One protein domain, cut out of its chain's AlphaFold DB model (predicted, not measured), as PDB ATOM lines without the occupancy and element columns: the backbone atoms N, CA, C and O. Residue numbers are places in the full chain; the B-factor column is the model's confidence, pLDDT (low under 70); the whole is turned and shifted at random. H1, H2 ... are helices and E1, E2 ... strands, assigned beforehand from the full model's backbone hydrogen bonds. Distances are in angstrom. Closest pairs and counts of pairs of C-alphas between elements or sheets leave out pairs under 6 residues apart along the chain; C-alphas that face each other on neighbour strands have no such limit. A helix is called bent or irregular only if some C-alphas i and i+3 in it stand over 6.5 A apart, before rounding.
ATOM      1  N   ARG A 341      33.922   1.667  -0.314       63.19
ATOM      2  CA  ARG A 341      32.541   1.219  -0.083       63.19
ATOM      3  C   ARG A 341      32.042   0.298  -1.176       63.19
ATOM      4  O   ARG A 341      32.346   0.483  -2.349       63.19
ATOM      5  N   ARG A 342      31.217  -0.681  -0.812       63.00
ATOM      6  CA  ARG A 342      30.556  -1.530  -1.805       63.00
ATOM      7  C   ARG A 342      29.421  -0.750  -2.466       63.00
ATOM      8  O   ARG A 342      28.534  -0.252  -1.778       63.00
ATOM      9  N   ILE A 343      29.436  -0.685  -3.789       66.88
ATOM     10  CA  ILE A 343      28.343  -0.156  -4.602       66.88
ATOM     11  C   ILE A 343      27.863  -1.252  -5.554       66.88
ATOM     12  O   ILE A 343      28.656  -1.978  -6.152       66.88
ATOM     13  N   GLY A 344      26.546  -1.434  -5.644       65.94
ATOM     14  CA  GLY A 344      25.980  -2.574  -6.367       65.94
ATOM     15  C   GLY A 344      26.410  -3.926  -5.774       65.94
ATOM     16  O   GLY A 344      26.655  -4.054  -4.572       65.94
ATOM     17  N   LYS A 345      26.468  -4.966  -6.617       64.38
ATOM     18  CA  LYS A 345      26.844  -6.322  -6.180       64.38
ATOM     19  C   LYS A 345      28.352  -6.542  -6.155       64.38
ATOM     20  O   LYS A 345      28.845  -7.042  -5.151       64.38
ATOM     21  N   ASN A 346      29.085  -6.164  -7.196       74.06
ATOM     22  CA  ASN A 346      30.473  -6.601  -7.382       74.06
ATOM     23  C   ASN A 346      31.473  -5.444  -7.490       74.06
ATOM     24  O   ASN A 346      32.557  -5.619  -8.033       74.06
ATOM     25  N   THR A 347      31.144  -4.259  -6.979       77.25
ATOM     26  CA  THR A 347      32.031  -3.098  -7.102       77.25
ATOM     27  C   THR A 347      32.368  -2.512  -5.739       77.25
ATOM     28  O   THR A 347      31.488  -2.300  -4.906       77.25
ATOM     29  N   ILE A 348      33.652  -2.246  -5.515       78.06
ATOM     30  CA  ILE A 348      34.160  -1.469  -4.383       78.06
ATOM     31  C   ILE A 348      34.584  -0.108  -4.927       78.06
ATOM     32  O   ILE A 348      35.546  -0.022  -5.681       78.06
ATOM     33  N   LEU A 349      33.861   0.947  -4.575       78.50
ATOM     34  CA  LEU A 349      34.206   2.323  -4.900       78.50
ATOM     35  C   LEU A 349      35.200   2.875  -3.878       78.50
ATOM     36  O   LEU A 349      34.958   2.765  -2.682       78.50
ATOM     37  N   LEU A 350      36.280   3.475  -4.372       75.50
ATOM     38  CA  LEU A 350      37.360   4.125  -3.644       75.50
ATOM     39  C   LEU A 350      37.321   5.633  -3.924       75.50
ATOM     40  O   LEU A 350      37.784   6.064  -4.977       75.50
ATOM     41  N   GLY A 351      36.754   6.425  -3.016       68.19
ATOM     42  CA  GLY A 351      36.634   7.877  -3.160       68.19
ATOM     43  C   GLY A 351      35.453   8.493  -2.394       68.19
ATOM     44  O   GLY A 351      34.786   7.801  -1.627       68.19
ATOM     45  N   PRO A 352      35.160   9.789  -2.604       56.50
ATOM     46  CA  PRO A 352      34.164  10.547  -1.845       56.50
ATOM     47  C   PRO A 352      32.741   9.993  -1.984       56.50
ATOM     48  O   PRO A 352      32.409   9.332  -2.969       56.50
ATOM     49  N   ASP A 353      31.874  10.309  -1.019       47.94
ATOM     50  CA  ASP A 353      30.498   9.793  -0.955       47.94
ATOM     51  C   ASP A 353      29.574  10.271  -2.086       47.94
ATOM     52  O   ASP A 353      28.644   9.557  -2.468       47.94
ATOM     53  N   SER A 354      29.829  11.443  -2.670       47.22
ATOM     54  CA  SER A 354      28.982  12.030  -3.714       47.22
ATOM     55  C   SER A 354      29.111  11.286  -5.049       47.22
ATOM     56  O   SER A 354      30.203  11.239  -5.616       47.22
ATOM     57  N   SER A 355      28.002  10.767  -5.588       52.66
ATOM     58  CA  SER A 355      27.950  10.231  -6.953       52.66
ATOM     59  C   SER A 355      28.250  11.342  -7.963       52.66
ATOM     60  O   SER A 355      27.555  12.358  -8.013       52.66
ATOM     61  N   SER A 356      29.303  11.163  -8.757       61.00
ATOM     62  CA  SER A 356      29.576  12.000  -9.925       61.00
ATOM     63  C   SER A 356      28.949  11.367 -11.168       61.00
ATOM     64  O   SER A 356      28.764  10.152 -11.233       61.00
ATOM     65  N   THR A 357      28.673  12.173 -12.195       66.56
ATOM     66  CA  THR A 357      28.180  11.669 -13.490       66.56
ATOM     67  C   THR A 357      29.120  10.627 -14.108       66.56
ATOM     68  O   THR A 357      28.655   9.696 -14.761       66.56
ATOM     69  N   ALA A 358      30.429  10.743 -13.859       67.75
ATOM     70  CA  ALA A 358      31.428   9.764 -14.280       67.75
ATOM     71  C   ALA A 358      31.293   8.431 -13.524       67.75
ATOM     72  O   ALA A 358      31.388   7.369 -14.138       67.75
ATOM     73  N   ILE A 359      31.034   8.467 -12.211       75.06
ATOM     74  CA  ILE A 359      30.776   7.256 -11.418       75.06
ATOM     75  C   ILE A 359      29.507   6.562 -11.924       75.06
ATOM     76  O   ILE A 359      29.543   5.360 -12.168       75.06
ATOM     77  N   ASP A 360      28.419   7.298 -12.151       76.56
ATOM     78  CA  ASP A 360      27.146   6.717 -12.602       76.56
ATOM     79  C   ASP A 360      27.257   6.061 -13.996       76.56
ATOM     80  O   ASP A 360      26.734   4.959 -14.215       76.56
ATOM     81  N   GLU A 361      27.991   6.689 -14.928       77.75
ATOM     82  CA  GLU A 361      28.316   6.125 -16.252       77.75
ATOM     83  C   GLU A 361      29.046   4.781 -16.114       77.75
ATOM     84  O   GLU A 361      28.651   3.786 -16.726       77.75
ATOM     85  N   ILE A 362      30.088   4.735 -15.279       86.25
ATOM     86  CA  ILE A 362      30.924   3.544 -15.103       86.25
ATOM     87  C   ILE A 362      30.147   2.431 -14.400       86.25
ATOM     88  O   ILE A 362      30.128   1.296 -14.873       86.25
ATOM     89  N   VAL A 363      29.461   2.750 -13.302       83.94
ATOM     90  CA  VAL A 363      28.705   1.787 -12.487       83.94
ATOM     91  C   VAL A 363      27.612   1.098 -13.298       83.94
ATOM     92  O   VAL A 363      27.355  -0.089 -13.095       83.94
ATOM     93  N   THR A 364      27.012   1.797 -14.264       82.88
ATOM     94  CA  THR A 364      26.044   1.197 -15.191       82.88
ATOM     95  C   THR A 364      26.652   0.025 -15.966       82.88
ATOM     96  O   THR A 364      25.997  -1.005 -16.124       82.88
ATOM     97  N   VAL A 365      27.910   0.137 -16.398       83.81
ATOM     98  CA  VAL A 365      28.627  -0.954 -17.073       83.81
ATOM     99  C   VAL A 365      29.057  -2.019 -16.062       83.81
ATOM    100  O   VAL A 365      28.783  -3.198 -16.265       83.81
ATOM    101  N   LEU A 366      29.644  -1.618 -14.928       85.75
ATOM    102  CA  LEU A 366      30.154  -2.558 -13.919       85.75
ATOM    103  C   LEU A 366      29.068  -3.455 -13.309       85.75
ATOM    104  O   LEU A 366      29.344  -4.601 -12.972       85.75
ATOM    105  N   ASN A 367      27.828  -2.974 -13.204       80.06
ATOM    106  CA  ASN A 367      26.705  -3.768 -12.697       80.06
ATOM    107  C   ASN A 367      26.379  -5.005 -13.554       80.06
ATOM    108  O   ASN A 367      25.701  -5.907 -13.059       80.06
ATOM    109  N   HIS A 368      26.834  -5.049 -14.808       77.50
ATOM    110  CA  HIS A 368      26.663  -6.192 -15.709       77.50
ATOM    111  C   HIS A 368      27.845  -7.174 -15.663       77.50
ATOM    112  O   HIS A 368      27.789  -8.222 -16.303       77.50
ATOM    113  N   HIS A 369      28.894  -6.866 -14.896       78.94
ATOM    114  CA  HIS A 369      30.093  -7.682 -14.778       78.94
ATOM    115  C   HIS A 369      30.059  -8.588 -13.530       78.94
ATOM    116  O   HIS A 369      29.775  -8.151 -12.409       78.94
ATOM    117  N   ASP A 370      30.376  -9.871 -13.716       73.81
ATOM    118  CA  ASP A 370      30.272 -10.892 -12.664       73.81
ATOM    119  C   ASP A 370      31.467 -10.906 -11.683       73.81
ATOM    120  O   ASP A 370      31.345 -11.448 -10.583       73.81
ATOM    121  N   GLY A 371      32.604 -10.292 -12.037       72.44
ATOM    122  CA  GLY A 371      33.816 -10.220 -11.213       72.44
ATOM    123  C   GLY A 371      33.842  -9.052 -10.220       72.44
ATOM    124  O   GLY A 371      33.234  -8.006 -10.448       72.44
ATOM    125  N   LEU A 372      34.564  -9.212  -9.102       79.12
ATOM    126  CA  LEU A 372      34.777  -8.131  -8.133       79.12
ATOM    127  C   LEU A 372      35.731  -7.081  -8.727       79.12
ATOM    128  O   LEU A 372      36.868  -7.395  -9.074       79.12
ATOM    129  N   ILE A 373      35.278  -5.834  -8.810       84.62
ATOM    130  CA  ILE A 373      36.017  -4.706  -9.387       84.62
ATOM    131  C   ILE A 373      36.223  -3.623  -8.332       84.62
ATOM    132  O   ILE A 373      35.316  -3.320  -7.556       84.62
ATOM    133  N   ALA A 374      37.396  -2.991  -8.338       88.06
ATOM    134  CA  ALA A 374      37.587  -1.720  -7.646       88.06
ATOM    135  C   ALA A 374      37.343  -0.559  -8.622       88.06
ATOM    136  O   ALA A 374      37.987  -0.486  -9.664       88.06
ATOM    137  N   LEU A 375      36.420   0.343  -8.300       89.00
ATOM    138  CA  LEU A 375      36.241   1.620  -8.988       89.00
ATOM    139  C   LEU A 375      36.948   2.703  -8.174       89.00
ATOM    140  O   LEU A 375      36.642   2.862  -7.003       89.00
ATOM    141  N   VAL A 376      37.868   3.452  -8.762       86.50
ATOM    142  CA  VAL A 376      38.604   4.523  -8.086       86.50
ATOM    143  C   VAL A 376      38.134   5.867  -8.613       86.50
ATOM    144  O   VAL A 376      38.254   6.143  -9.809       86.50
ATOM    145  N   ASP A 377      37.613   6.708  -7.723       77.38
ATOM    146  CA  ASP A 377      37.323   8.095  -8.057       77.38
ATOM    147  C   ASP A 377      38.601   8.929  -7.952       77.38
ATOM    148  O   ASP A 377      39.014   9.374  -6.878       77.38
ATOM    149  N   VAL A 378      39.260   9.112  -9.088       71.00
ATOM    150  CA  VAL A 378      40.465   9.923  -9.185       71.00
ATOM    151  C   VAL A 378      40.039  11.387  -9.292       71.00
ATOM    152  O   VAL A 378      39.644  11.867 -10.353       71.00
ATOM    153  N   ARG A 379      40.147  12.131  -8.184       57.00
ATOM    154  CA  ARG A 379      40.031  13.598  -8.211       57.00
ATOM    155  C   ARG A 379      41.266  14.201  -8.884       57.00
ATOM    156  O   ARG A 379      42.387  13.803  -8.576       57.00
ATOM    157  N   ARG A 380      41.077  15.184  -9.773       45.28
ATOM    158  CA  ARG A 380      42.186  15.924 -10.400       45.28
ATOM    159  C   ARG A 380      43.048  16.610  -9.340       45.28
ATOM    160  O   ARG A 380      42.598  17.545  -8.686       45.28
ATOM    161  N   GLY A 381      44.275  16.125  -9.187       36.91
ATOM    162  CA  GLY A 381      45.336  16.746  -8.404       36.91
ATOM    163  C   GLY A 381      46.488  17.109  -9.333       36.91
ATOM    164  O   GLY A 381      46.897  16.287 -10.157       36.91
ATOM    165  N   ALA A 382      46.952  18.353  -9.218       32.94
ATOM    166  CA  ALA A 382      47.900  19.010 -10.109       32.94
ATOM    167  C   ALA A 382      49.044  18.100 -10.603       32.94
ATOM    168  O   ALA A 382      49.603  17.318  -9.830       32.94
ATOM    169  N   PRO A 383      49.475  18.250 -11.865       34.62
ATOM    170  CA  PRO A 383      50.669  17.582 -12.338       34.62
ATOM    171  C   PRO A 383      51.858  18.080 -11.522       34.62
ATOM    172  O   PRO A 383      52.262  19.245 -11.597       34.62
ATOM    173  N   SER A 384      52.472  17.170 -10.772       34.16
ATOM    174  CA  SER A 384      53.889  17.332 -10.493       34.16
ATOM    175  C   SER A 384      54.620  17.227 -11.836       34.16
ATOM    176  O   SER A 384      54.084  16.714 -12.822       34.16
ATOM    177  N   ARG A 385      55.878  17.657 -11.911       34.88
ATOM    178  CA  ARG A 385      56.710  17.475 -13.118       34.88
ATOM    179  C   ARG A 385      56.874  15.994 -13.546       34.88
ATOM    180  O   ARG A 385      57.560  15.741 -14.530       34.88
ATOM    181  N   HIS A 386      56.239  15.057 -12.827       35.75
ATOM    182  CA  HIS A 386      56.262  13.608 -12.985       35.75
ATOM    183  C   HIS A 386      54.864  12.940 -13.114       35.75
ATOM    184  O   HIS A 386      54.804  11.721 -13.043       35.75
ATOM    185  N   GLY A 387      53.758  13.681 -13.316       45.34
ATOM    186  CA  GLY A 387      52.406  13.110 -13.533       45.34
ATOM    187  C   GLY A 387      51.331  13.591 -12.544       45.34
ATOM    188  O   GLY A 387      51.652  14.272 -11.562       45.34
ATOM    189  N   THR A 388      50.055  13.282 -12.828       52.16
ATOM    190  CA  THR A 388      48.900  13.547 -11.942       52.16
ATOM    191  C   THR A 388      48.986  12.631 -10.719       52.16
ATOM    192  O   THR A 388      49.151  11.421 -10.860       52.16
ATOM    193  N   THR A 389      48.913  13.181  -9.506       57.00
ATOM    194  CA  THR A 389      49.041  12.375  -8.275       57.00
ATOM    195  C   THR A 389      47.671  11.904  -7.804       57.00
ATOM    196  O   THR A 389      46.748  12.715  -7.702       57.00
ATOM    197  N   LEU A 390      47.538  10.607  -7.516       67.00
ATOM    198  CA  LEU A 390      46.354  10.057  -6.859       67.00
ATOM    199  C   LEU A 390      46.299  10.628  -5.436       67.00
ATOM    200  O   LEU A 390      47.342  10.814  -4.806       67.00
ATOM    201  N   ASP A 391      45.108  10.923  -4.909       67.25
ATOM    202  CA  ASP A 391      44.998  11.341  -3.509       67.25
ATOM    203  C   ASP A 391      45.672  10.297  -2.603       67.25
ATOM    204  O   ASP A 391      45.470   9.092  -2.769       67.25
ATOM    205  N   ALA A 392      46.502  10.748  -1.660       66.38
ATOM    206  CA  ALA A 392      47.352   9.848  -0.891       66.38
ATOM    207  C   ALA A 392      46.551   8.822  -0.071       66.38
ATOM    208  O   ALA A 392      47.032   7.695   0.090       66.38
ATOM    209  N   LEU A 393      45.351   9.195   0.399       62.00
ATOM    210  CA  LEU A 393      44.438   8.318   1.134       62.00
ATOM    211  C   LEU A 393      43.713   7.357   0.189       62.00
ATOM    212  O   LEU A 393      43.504   6.198   0.543       62.00
ATOM    213  N   ILE A 394      43.352   7.798  -1.020       71.94
ATOM    214  CA  ILE A 394      42.779   6.917  -2.052       71.94
ATOM    215  C   ILE A 394      43.818   5.892  -2.524       71.94
ATOM    216  O   ILE A 394      43.496   4.709  -2.621       71.94
ATOM    217  N   ALA A 395      45.067   6.306  -2.751       74.44
ATOM    218  CA  ALA A 395      46.173   5.416  -3.102       74.44
ATOM    219  C   ALA A 395      46.403   4.356  -2.016       74.44
ATOM    220  O   ALA A 395      46.458   3.163  -2.306       74.44
ATOM    221  N   GLU A 396      46.467   4.773  -0.750       70.00
ATOM    222  CA  GLU A 396      46.577   3.863   0.394       70.00
ATOM    223  C   GLU A 396      45.386   2.900   0.493       70.00
ATOM    224  O   GLU A 396      45.573   1.689   0.637       70.00
ATOM    225  N   SER A 397      44.165   3.415   0.332       71.19
ATOM    226  CA  SER A 397      42.946   2.601   0.342       71.19
ATOM    227  C   SER A 397      42.939   1.584  -0.801       71.19
ATOM    228  O   SER A 397      42.523   0.442  -0.603       71.19
ATOM    229  N   LEU A 398      43.437   1.958  -1.984       81.75
ATOM    230  CA  LEU A 398      43.591   1.064  -3.129       81.75
ATOM    231  C   LEU A 398      44.603  -0.046  -2.835       81.75
ATOM    232  O   LEU A 398      44.286  -1.213  -3.061       81.75
ATOM    233  N   HIS A 399      45.775   0.282  -2.274       77.62
ATOM    234  CA  HIS A 399      46.760  -0.730  -1.874       77.62
ATOM    235  C   HIS A 399      46.158  -1.754  -0.914       77.62
ATOM    236  O   HIS A 399      46.249  -2.955  -1.174       77.62
ATOM    237  N   ARG A 400      45.510  -1.287   0.161       71.81
ATOM    238  CA  ARG A 400      44.891  -2.166   1.163       71.81
ATOM    239  C   ARG A 400      43.757  -2.994   0.573       71.81
ATOM    240  O   ARG A 400      43.677  -4.195   0.818       71.81
ATOM    241  N   THR A 401      42.911  -2.380  -0.254       75.50
ATOM    242  CA  THR A 401      41.786  -3.070  -0.898       75.50
ATOM    243  C   THR A 401      42.275  -4.201  -1.795       75.50
ATOM    244  O   THR A 401      41.752  -5.308  -1.692       75.50
ATOM    245  N   LEU A 402      43.292  -3.965  -2.630       80.19
ATOM    246  CA  LEU A 402      43.848  -4.988  -3.521       80.19
ATOM    247  C   LEU A 402      44.619  -6.078  -2.765       80.19
ATOM    248  O   LEU A 402      44.546  -7.243  -3.149       80.19
ATOM    249  N   ALA A 403      45.308  -5.724  -1.675       73.31
ATOM    250  CA  ALA A 403      45.991  -6.690  -0.818       73.31
ATOM    251  C   ALA A 403      45.003  -7.624  -0.095       73.31
ATOM    252  O   ALA A 403      45.225  -8.832  -0.038       73.31
ATOM    253  N   LYS A 404      43.890  -7.076   0.416       68.12
ATOM    254  CA  LYS A 404      42.855  -7.839   1.133       68.12
ATOM    255  C   LYS A 404      41.949  -8.640   0.201       68.12
ATOM    256  O   LYS A 404      41.455  -9.695   0.582       68.12
ATOM    257  N   ASN A 405      41.700  -8.140  -1.006       69.56
ATOM    258  CA  ASN A 405      40.746  -8.735  -1.936       69.56
ATOM    259  C   ASN A 405      41.484  -9.277  -3.158       69.56
ATOM    260  O   ASN A 405      41.445  -8.665  -4.230       69.56
ATOM    261  N   PRO A 406      42.130 -10.449  -3.035       73.12
ATOM    262  CA  PRO A 406      42.895 -11.010  -4.129       73.12
ATOM    263  C   PRO A 406      42.026 -11.222  -5.369       73.12
ATOM    264  O   PRO A 406      42.504 -10.980  -6.468       73.12
ATOM    265  N   ALA A 407      40.742 -11.548  -5.207       78.31
ATOM    266  CA  ALA A 407      39.789 -11.747  -6.300       78.31
ATOM    267  C   ALA A 407      39.582 -10.530  -7.227       78.31
ATOM    268  O   ALA A 407      39.025 -10.697  -8.309       78.31
ATOM    269  N   ILE A 408      40.013  -9.324  -6.837       84.94
ATOM    270  CA  ILE A 408      39.939  -8.146  -7.706       84.94
ATOM    271  C   ILE A 408      41.006  -8.254  -8.791       84.94
ATOM    272  O   ILE A 408      42.187  -8.018  -8.539       84.94
ATOM    273  N   SER A 409      40.586  -8.589 -10.010       87.94
ATOM    274  CA  SER A 409      41.463  -8.649 -11.189       87.94
ATOM    275  C   SER A 409      41.548  -7.324 -11.943       87.94
ATOM    276  O   SER A 409      42.555  -7.051 -12.601       87.94
ATOM    277  N   VAL A 410      40.503  -6.498 -11.840       92.44
ATOM    278  CA  VAL A 410      40.338  -5.270 -12.623       92.44
ATOM    279  C   VAL A 410      40.040  -4.081 -11.716       92.44
ATOM    280  O   VAL A 410      39.200  -4.150 -10.817       92.44
ATOM    281  N   VAL A 411      40.730  -2.975 -11.983       94.12
ATOM    282  CA  VAL A 411      40.521  -1.671 -11.355       94.12
ATOM    283  C   VAL A 411      40.128  -0.671 -12.429       94.12
ATOM    284  O   VAL A 411      40.827  -0.530 -13.431       94.12
ATOM    285  N   VAL A 412      39.017   0.028 -12.231       93.38
ATOM    286  CA  VAL A 412      38.506   1.047 -13.152       93.38
ATOM    287  C   VAL A 412      38.644   2.414 -12.501       93.38
ATOM    288  O   VAL A 412      38.389   2.536 -11.310       93.38
ATOM    289  N   ALA A 413      39.041   3.439 -13.250       89.62
ATOM    290  CA  ALA A 413      39.195   4.798 -12.727       89.62
ATOM    291  C   ALA A 413      38.224   5.782 -13.394       89.62
ATOM    292  O   ALA A 413      37.858   5.602 -14.557       89.62
ATOM    293  N   THR A 414      37.818   6.831 -12.674       82.56
ATOM    294  CA  THR A 414      37.009   7.935 -13.232       82.56
ATOM    295  C   THR A 414      37.823   8.889 -14.105       82.56
ATOM    296  O   THR A 414      37.254   9.523 -14.988       82.56
ATOM    297  N   GLU A 415      39.142   8.948 -13.903       76.50
ATOM    298  CA  GLU A 415      40.100   9.772 -14.647       76.50
ATOM    299  C   GLU A 415      41.431   9.028 -14.814       76.50
ATOM    300  O   GLU A 415      41.713   8.061 -14.101       76.50
ATOM    301  N   ARG A 416      42.263   9.490 -15.752       78.56
ATOM    302  CA  ARG A 416      43.594   8.918 -15.967       78.56
ATOM    303  C   ARG A 416      44.572   9.294 -14.858       78.56
ATOM    304  O   ARG A 416      44.703  10.467 -14.500       78.56
ATOM    305  N   ASN A 417      45.333   8.313 -14.391       81.38
ATOM    306  CA  ASN A 417      46.324   8.476 -13.348       81.38
ATOM    307  C   ASN A 417      47.465   7.456 -13.476       81.38
ATOM    308  O   ASN A 417      47.247   6.247 -13.375       81.38
ATOM    309  N   ASP A 418      48.686   7.960 -13.663       79.38
ATOM    310  CA  ASP A 418      49.873   7.121 -13.851       79.38
ATOM    311  C   ASP A 418      50.275   6.394 -12.542       79.38
ATOM    312  O   ASP A 418      50.693   5.235 -12.589       79.38
ATOM    313  N   GLU A 419      50.076   7.011 -11.364       82.31
ATOM    314  CA  GLU A 419      50.289   6.358 -10.054       82.31
ATOM    315  C   GLU A 419      49.347   5.151  -9.892       82.31
ATOM    316  O   GLU A 419      49.783   4.074  -9.488       82.31
ATOM    317  N   LEU A 420      48.077   5.270 -10.295       86.56
ATOM    318  CA  LEU A 420      47.110   4.171 -10.289       86.56
ATOM    319  C   LEU A 420      47.536   3.045 -11.231       86.56
ATOM    320  O   LEU A 420      47.502   1.881 -10.830       86.56
ATOM    321  N   GLU A 421      47.955   3.362 -12.463       86.69
ATOM    322  CA  GLU A 421      48.445   2.340 -13.401       86.69
ATOM    323  C   GLU A 421      49.618   1.559 -12.797       86.69
ATOM    324  O   GLU A 421      49.662   0.330 -12.882       86.69
ATOM    325  N   PHE A 422      50.547   2.261 -12.146       85.25
ATOM    326  CA  PHE A 422      51.690   1.658 -11.475       85.25
ATOM    327  C   PHE A 422      51.274   0.750 -10.305       85.25
ATOM    328  O   PHE A 422      51.664  -0.421 -10.255       85.25
ATOM    329  N   ILE A 423      50.439   1.248  -9.385       86.56
ATOM    330  CA  ILE A 423      49.942   0.481  -8.231       86.56
ATOM    331  C   ILE A 423      49.245  -0.802  -8.705       86.56
ATOM    332  O   ILE A 423      49.531  -1.901  -8.221       86.56
ATOM    333  N   VAL A 424      48.342  -0.676  -9.674       90.88
ATOM    334  CA  VAL A 424      47.495  -1.776 -10.135       90.88
ATOM    335  C   VAL A 424      48.302  -2.794 -10.938       90.88
ATOM    336  O   VAL A 424      48.294  -3.979 -10.598       90.88
ATOM    337  N   ALA A 425      49.022  -2.362 -11.978       88.62
ATOM    338  CA  ALA A 425      49.668  -3.273 -12.922       88.62
ATOM    339  C   ALA A 425      51.028  -3.796 -12.449       88.62
ATOM    340  O   ALA A 425      51.361  -4.960 -12.700       88.62
ATOM    341  N   GLU A 426      51.824  -2.972 -11.769       85.62
ATOM    342  CA  GLU A 426      53.189  -3.336 -11.384       85.62
ATOM    343  C   GLU A 426      53.249  -3.940  -9.987       85.62
ATOM    344  O   GLU A 426      53.777  -5.042  -9.820       85.62
ATOM    345  N   GLN A 427      52.644  -3.282  -8.993       82.75
ATOM    346  CA  GLN A 427      52.705  -3.778  -7.618       82.75
ATOM    347  C   GLN A 427      51.749  -4.947  -7.383       82.75
ATOM    348  O   GLN A 427      52.149  -5.991  -6.860       82.75
ATOM    349  N   HIS A 428      50.488  -4.810  -7.797       85.88
ATOM    350  CA  HIS A 428      49.465  -5.831  -7.546       85.88
ATOM    351  C   HIS A 428      49.302  -6.830  -8.691       85.88
ATOM    352  O   HIS A 428      48.721  -7.895  -8.491       85.88
ATOM    353  N   GLY A 429      49.865  -6.566  -9.872       87.31
ATOM    354  CA  GLY A 429      49.756  -7.472 -11.020       87.31
ATOM    355  C   GLY A 429      48.326  -7.602 -11.552       87.31
ATOM    356  O   GLY A 429      47.961  -8.644 -12.089       87.31
ATOM    357  N   ARG A 430      47.503  -6.575 -11.352       91.12
ATOM    358  CA  ARG A 430      46.114  -6.488 -11.813       91.12
ATOM    359  C   ARG A 430      46.037  -5.672 -13.097       91.12
ATOM    360  O   ARG A 430      47.060  -5.229 -13.619       91.12
ATOM    361  N   SER A 431      44.833  -5.486 -13.615       94.25
ATOM    362  CA  SER A 431      44.617  -4.649 -14.791       94.25
ATOM    363  C   SER A 431      43.911  -3.357 -14.429       94.25
ATOM    364  O   SER A 431      42.931  -3.366 -13.689       94.25
ATOM    365  N   SER A 432      44.406  -2.247 -14.963       93.25
ATOM    366  CA  SER A 432      43.792  -0.930 -14.855       93.25
ATOM    367  C   SER A 432      43.039  -0.588 -16.140       93.25
ATOM    368  O   SER A 432      43.563  -0.799 -17.237       93.25
ATOM    369  N   VAL A 433      41.839  -0.033 -15.999       94.19
ATOM    370  CA  VAL A 433      41.000   0.474 -17.088       94.19
ATOM    371  C   VAL A 433      40.694   1.936 -16.802       94.19
ATOM    372  O   VAL A 433      40.035   2.252 -15.813       94.19
ATOM    373  N   GLN A 434      41.197   2.838 -17.637       91.25
ATOM    374  CA  GLN A 434      41.150   4.274 -17.361       91.25
ATOM    375  C   GLN A 434      40.703   5.060 -18.589       91.25
ATOM    376  O   GLN A 434      41.056   4.688 -19.711       91.25
ATOM    377  N   PRO A 435      39.940   6.149 -18.422       83.19
ATOM    378  CA  PRO A 435      39.583   7.002 -19.540       83.19
ATOM    379  C   PRO A 435      40.818   7.761 -20.032       83.19
ATOM    380  O   PRO A 435      41.731   8.069 -19.278       83.19
ATOM    381  N   THR A 436      40.863   8.071 -21.318       77.00
ATOM    382  CA  THR A 436      41.960   8.790 -21.971       77.00
ATOM    383  C   THR A 436      41.357   9.658 -23.071       77.00
ATOM    384  O   THR A 436      40.331   9.296 -23.653       77.00
ATOM    385  N   MET A 437      41.981  10.786 -23.397       65.31
ATOM    386  CA  MET A 437      41.521  11.649 -24.489       65.31
ATOM    387  C   MET A 437      42.462  11.533 -25.686       65.31
ATOM    388  O   MET A 437      43.678  11.672 -25.550       65.31
ATOM    389  N   VAL A 438      41.903  11.300 -26.875       58.22
ATOM    390  CA  VAL A 438      42.634  11.364 -28.150       58.22
ATOM    391  C   VAL A 438      42.006  12.472 -28.982       58.22
ATOM    392  O   VAL A 438      40.936  12.305 -29.565       58.22
ATOM    393  N   GLY A 439      42.644  13.643 -28.995       62.72
ATOM    394  CA  GLY A 439      41.983  14.857 -29.472       62.72
ATOM    395  C   GLY A 439      40.803  15.210 -28.559       62.72
ATOM    396  O   GLY A 439      41.006  15.444 -27.372       62.72
ATOM    397  N   PHE A 440      39.583  15.217 -29.108       47.19
ATOM    398  CA  PHE A 440      38.337  15.502 -28.375       47.19
ATOM    399  C   PHE A 440      37.487  14.254 -28.086       47.19
ATOM    400  O   PHE A 440      36.420  14.366 -27.487       47.19
ATOM    401  N   GLU A 441      37.929  13.069 -28.511       49.06
ATOM    402  CA  GLU A 441      37.200  11.817 -28.295       49.06
ATOM    403  C   GLU A 441      37.693  11.111 -27.022       49.06
ATOM    404  O   GLU A 441      38.902  10.944 -26.823       49.06
ATOM    405  N   LYS A 442      36.744  10.686 -26.173       67.69
ATOM    406  CA  LYS A 442      36.996   9.872 -24.974       67.69
ATOM    407  C   LYS A 442      37.195   8.415 -25.389       67.69
ATOM    408  O   LYS A 442      36.337   7.823 -26.038       67.69
ATOM    409  N   PHE A 443      38.316   7.841 -24.981       81.31
ATOM    410  CA  PHE A 443      38.644   6.426 -25.104       81.31
ATOM    411  C   PHE A 443      38.902   5.834 -23.716       81.31
ATOM    412  O   PHE A 443      38.977   6.555 -22.725       81.31
ATOM    413  N   TRP A 444      39.063   4.519 -23.660       89.19
ATOM    414  CA  TRP A 444      39.416   3.758 -22.471       89.19
ATOM    415  C   TRP A 444      40.689   2.971 -22.750       89.19
ATOM    416  O   TRP A 444      40.703   2.099 -23.620       89.19
ATOM    417  N   ASP A 445      41.760   3.311 -22.045       91.31
ATOM    418  CA  ASP A 445      43.009   2.564 -22.075       91.31
ATOM    419  C   ASP A 445      42.907   1.405 -21.065       91.31
ATOM    420  O   ASP A 445      42.545   1.588 -19.903       91.31
ATOM    421  N   VAL A 446      43.209   0.196 -21.533       93.38
ATOM    422  CA  VAL A 446      43.299  -1.035 -20.749       93.38
ATOM    423  C   VAL A 446      44.765  -1.440 -20.685       93.38
ATOM    424  O   VAL A 446      45.432  -1.592 -21.712       93.38
ATOM    425  N   GLN A 447      45.269  -1.642 -19.475       90.69
ATOM    426  CA  GLN A 447      46.642  -2.066 -19.229       90.69
ATOM    427  C   GLN A 447      46.665  -3.104 -18.118       90.69
ATOM    428  O   GLN A 447      45.943  -2.971 -17.137       90.69
ATOM    429  N   GLY A 448      47.499  -4.132 -18.250       88.94
ATOM    430  CA  GLY A 448      47.566  -5.203 -17.266       88.94
ATOM    431  C   GLY A 448      48.897  -5.924 -17.253       88.94
ATOM    432  O   GLY A 448      49.781  -5.670 -18.075       88.94
ATOM    433  N   ALA A 449      49.030  -6.859 -16.317       84.25
ATOM    434  CA  ALA A 449      50.276  -7.556 -16.073       84.25
ATOM    435  C   ALA A 449      50.789  -8.434 -17.251       84.25
ATOM    436  O   ALA A 449      51.980  -8.745 -17.352       84.25
ATOM    437  N   GLY A 450      49.916  -8.825 -18.167       82.56
ATOM    438  CA  GLY A 450      50.218  -9.631 -19.346       82.56
ATOM    439  C   GLY A 450      50.628  -8.823 -20.579       82.56
ATOM    440  O   GLY A 450      50.979  -9.426 -21.588       82.56
ATOM    441  N   SER A 451      50.594  -7.485 -20.524       82.75
ATOM    442  CA  SER A 451      50.950  -6.618 -21.655       82.75
ATOM    443  C   SER A 451      51.903  -5.494 -21.242       82.75
ATOM    444  O   SER A 451      51.766  -4.903 -20.172       82.75
ATOM    445  N   ALA A 452      52.867  -5.193 -22.114       71.62
ATOM    446  CA  ALA A 452      53.753  -4.030 -21.994       71.62
ATOM    447  C   ALA A 452      53.158  -2.766 -22.646       71.62
ATOM    448  O   ALA A 452      53.712  -1.678 -22.531       71.62
ATOM    449  N   HIS A 453      52.041  -2.900 -23.364       80.81
ATOM    450  CA  HIS A 453      51.415  -1.805 -24.097       80.81
ATOM    451  C   HIS A 453      49.955  -1.641 -23.698       80.81
ATOM    452  O   HIS A 453      49.263  -2.615 -23.388       80.81
ATOM    453  N   ARG A 454      49.490  -0.392 -23.744       86.56
ATOM    454  CA  ARG A 454      48.095  -0.046 -23.488       86.56
ATOM    455  C   ARG A 454      47.242  -0.398 -24.700       86.56
ATOM    456  O   ARG A 454      47.582  -0.047 -25.830       86.56
ATOM    457  N   GLU A 455      46.128  -1.070 -24.453       91.62
ATOM    458  CA  GLU A 455      45.113  -1.363 -25.461       91.62
ATOM    459  C   GLU A 455      43.989  -0.338 -25.355       91.62
ATOM    460  O   GLU A 455      43.505  -0.061 -24.264       91.62
ATOM    461  N   ARG A 456      43.568   0.240 -26.482       90.62
ATOM    462  CA  ARG A 456      42.618   1.356 -26.484       90.62
ATOM    463  C   ARG A 456      41.252   0.950 -27.018       90.62
ATOM    464  O   ARG A 456      41.139   0.415 -28.120       90.62
ATOM    465  N   TYR A 457      40.215   1.315 -26.276       90.25
ATOM    466  CA  TYR A 457      38.815   1.025 -26.568       90.25
ATOM    467  C   TYR A 457      38.012   2.314 -26.707       90.25
ATOM    468  O   TYR A 457      38.241   3.280 -25.990       90.25
ATOM    469  N   ARG A 458      37.048   2.349 -27.632       82.62
ATOM    470  CA  ARG A 458      36.185   3.532 -27.836       82.62
ATOM    471  C   ARG A 458      35.189   3.766 -26.700       82.62
ATOM    472  O   ARG A 458      34.717   4.879 -26.528       82.62
ATOM    473  N   SER A 459      34.847   2.728 -25.948       83.50
ATOM    474  CA  SER A 459      33.886   2.793 -24.850       83.50
ATOM    475  C   SER A 459      34.198   1.727 -23.802       83.50
ATOM    476  O   SER A 459      34.777   0.683 -24.122       83.50
ATOM    477  N   LEU A 460      33.795   1.985 -22.556       86.12
ATOM    478  CA  LEU A 460      33.826   0.992 -21.491       86.12
ATOM    479  C   LEU A 460      32.720  -0.030 -21.766       86.12
ATOM    480  O   LEU A 460      31.538   0.302 -21.751       86.12
ATOM    481  N   THR A 461      33.112  -1.257 -22.092       85.50
ATOM    482  CA  THR A 461      32.207  -2.364 -22.436       85.50
ATOM    483  C   THR A 461      32.647  -3.624 -21.704       85.50
ATOM    484  O   THR A 461      33.814  -3.728 -21.322       85.50
ATOM    485  N   ASP A 462      31.766  -4.620 -21.601       82.44
ATOM    486  CA  ASP A 462      32.119  -5.933 -21.043       82.44
ATOM    487  C   ASP A 462      33.316  -6.565 -21.765       82.44
ATOM    488  O   ASP A 462      34.138  -7.225 -21.141       82.44
ATOM    489  N   GLY A 463      33.479  -6.309 -23.070       84.81
ATOM    490  CA  GLY A 463      34.643  -6.764 -23.834       84.81
ATOM    491  C   GLY A 463      35.961  -6.115 -23.393       84.81
ATOM    492  O   GLY A 463      36.991  -6.787 -23.373       84.81
ATOM    493  N   ALA A 464      35.939  -4.834 -23.008       88.31
ATOM    494  CA  ALA A 464      37.112  -4.148 -22.458       88.31
ATOM    495  C   ALA A 464      37.462  -4.682 -21.058       88.31
ATOM    496  O   ALA A 464      38.636  -4.904 -20.766       88.31
ATOM    497  N   LEU A 465      36.451  -4.960 -20.226       90.88
ATOM    498  CA  LEU A 465      36.636  -5.574 -18.905       90.88
ATOM    499  C   LEU A 465      37.150  -7.017 -19.014       90.88
ATOM    500  O   LEU A 465      38.137  -7.357 -18.369       90.88
ATOM    501  N   ALA A 466      36.577  -7.837 -19.898       89.56
ATOM    502  CA  ALA A 466      37.034  -9.206 -20.146       89.56
ATOM    503  C   ALA A 466      38.469  -9.236 -20.696       89.56
ATOM    504  O   ALA A 466      39.264 -10.118 -20.360       89.56
ATOM    505  N   ARG A 467      38.842  -8.248 -21.525       92.25
ATOM    506  CA  ARG A 467      40.239  -8.093 -21.936       92.25
ATOM    507  C   ARG A 467      41.128  -7.715 -20.759       92.25
ATOM    508  O   ARG A 467      42.203  -8.292 -20.631       92.25
ATOM    509  N   ALA A 468      40.702  -6.775 -19.919       92.38
ATOM    510  CA  ALA A 468      41.442  -6.393 -18.725       92.38
ATOM    511  C   ALA A 468      41.694  -7.618 -17.830       92.38
ATOM    512  O   ALA A 468      42.832  -7.852 -17.436       92.38
ATOM    513  N   GLU A 469      40.697  -8.469 -17.603       90.62
ATOM    514  CA  GLU A 469      40.873  -9.731 -16.873       90.62
ATOM    515  C   GLU A 469      41.895 -10.660 -17.536       90.62
ATOM    516  O   GLU A 469      42.784 -11.174 -16.862       90.62
ATOM    517  N   ALA A 470      41.830 -10.831 -18.860       90.50
ATOM    518  CA  ALA A 470      42.783 -11.663 -19.599       90.50
ATOM    519  C   ALA A 470      44.226 -11.123 -19.557       90.50
ATOM    520  O   ALA A 470      45.177 -11.880 -19.753       90.50
ATOM    521  N   LEU A 471      44.389  -9.817 -19.335       92.38
ATOM    522  CA  LEU A 471      45.686  -9.171 -19.156       92.38
ATOM    523  C   LEU A 471      46.146  -9.155 -17.695       92.38
ATOM    524  O   LEU A 471      47.295  -8.800 -17.456       92.38
ATOM    525  N   ALA A 472      45.315  -9.510 -16.717       89.56
ATOM    526  CA  ALA A 472      45.743  -9.553 -15.323       89.56
ATOM    527  C   ALA A 472      46.626 -10.786 -15.072       89.56
ATOM    528  O   ALA A 472      46.461 -11.836 -15.696       89.56
TER     529      ALA A 472
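What this domain is: This is residues 341 to 472 of the 746 residues of an uncharacterized protein of Micromonospora jinlongensis (UniProt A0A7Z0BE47). A strongly twisted sheet of seven strands runs through the middle, with H2 and H3 side by side over one face and H1 and H4 over the other, making three layers. Beyond one end of the sheet, the unnamed residues 377 to 391 form a long loop. The printed part has 132 residues, with four named helices and seven named strands in the order E1 E2 H1 E3 H2 E4 H3 E5 E6 E7 H4. The mixed sheet runs E1 E2 E3 E4 E5 E6 E7, and the class is mixed, helices and strands. The whole is compact, with a radius of gyration of the C-alphas of 13.3 A and spans of 38 by 29 by 29 A.

Where its parts are: E1, residues 341 to 343, begins at C-alpha 341 (32.541, 1.219, -0.083). E2 is residues 347 to 350, H1 357 to 366 and 14.4 A long, and E3 373 to 376. H2, residues 392 to 404, is 18.4 A long. E4 is residues 410 to 413 and H3 418 to 427, 12.9 A long; H3 is neither bent nor irregular, but only just: C-alphas 424 and 427 are 6.1 A apart. E5, residues 431 to 438 and 20.9 A long, bends by 52 degrees at residue 435. E6 is residues 441 to 447, 19.1 A long, and E7 455 to 457. H4, residues 462 to 471, is 14.1 A long and ends at C-alpha 471 (45.686, -9.171, -19.156).

How they stand to each other: The hairpin E1 and E2 is antiparallel, with N 341 and O 349 at 2.8 A. E2, E3, E4 and E5 are parallel neighbours in turn, with N 348 and O 373 at 2.8 A, N 376 and O 412 at 2.8 A, and N 411 and O 431 at 2.8 A. E5, E6 and E7 form a meander, each strand the antiparallel neighbour of the one before; N 434 and O 445 are 2.9 A apart, N 444 and O 457 2.8 A. Three strand-helix-strand units, parallel neighbour strands with a helix between, follow: E2, H1, E3 has a left-handed crossover; E3, H2, E4 and E4, H3, E5 have right-handed ones. H2 and H3 are close but not clearly touching, the closest C-alphas being those of His 399 and Ile 423, 7.2 A. On the opposite face, H4 is slantwise to E5 at 46 degrees on the local plane. Every O i to N i+4 pair is within hydrogen-bond range in H2, H3 and H4, and 5 of 6 in H1.

The domain as a whole: The farthest C-alphas, of Lys 345 and Arg 385, are 38.8 A apart. The printed part has no cut; the link E3 to H2 is long. Mean pLDDT of the printed part is 76.0, and residues 341 to 345, 351 to 358, 379 to 393, 404 to 405 and 437 to 442 are under 70.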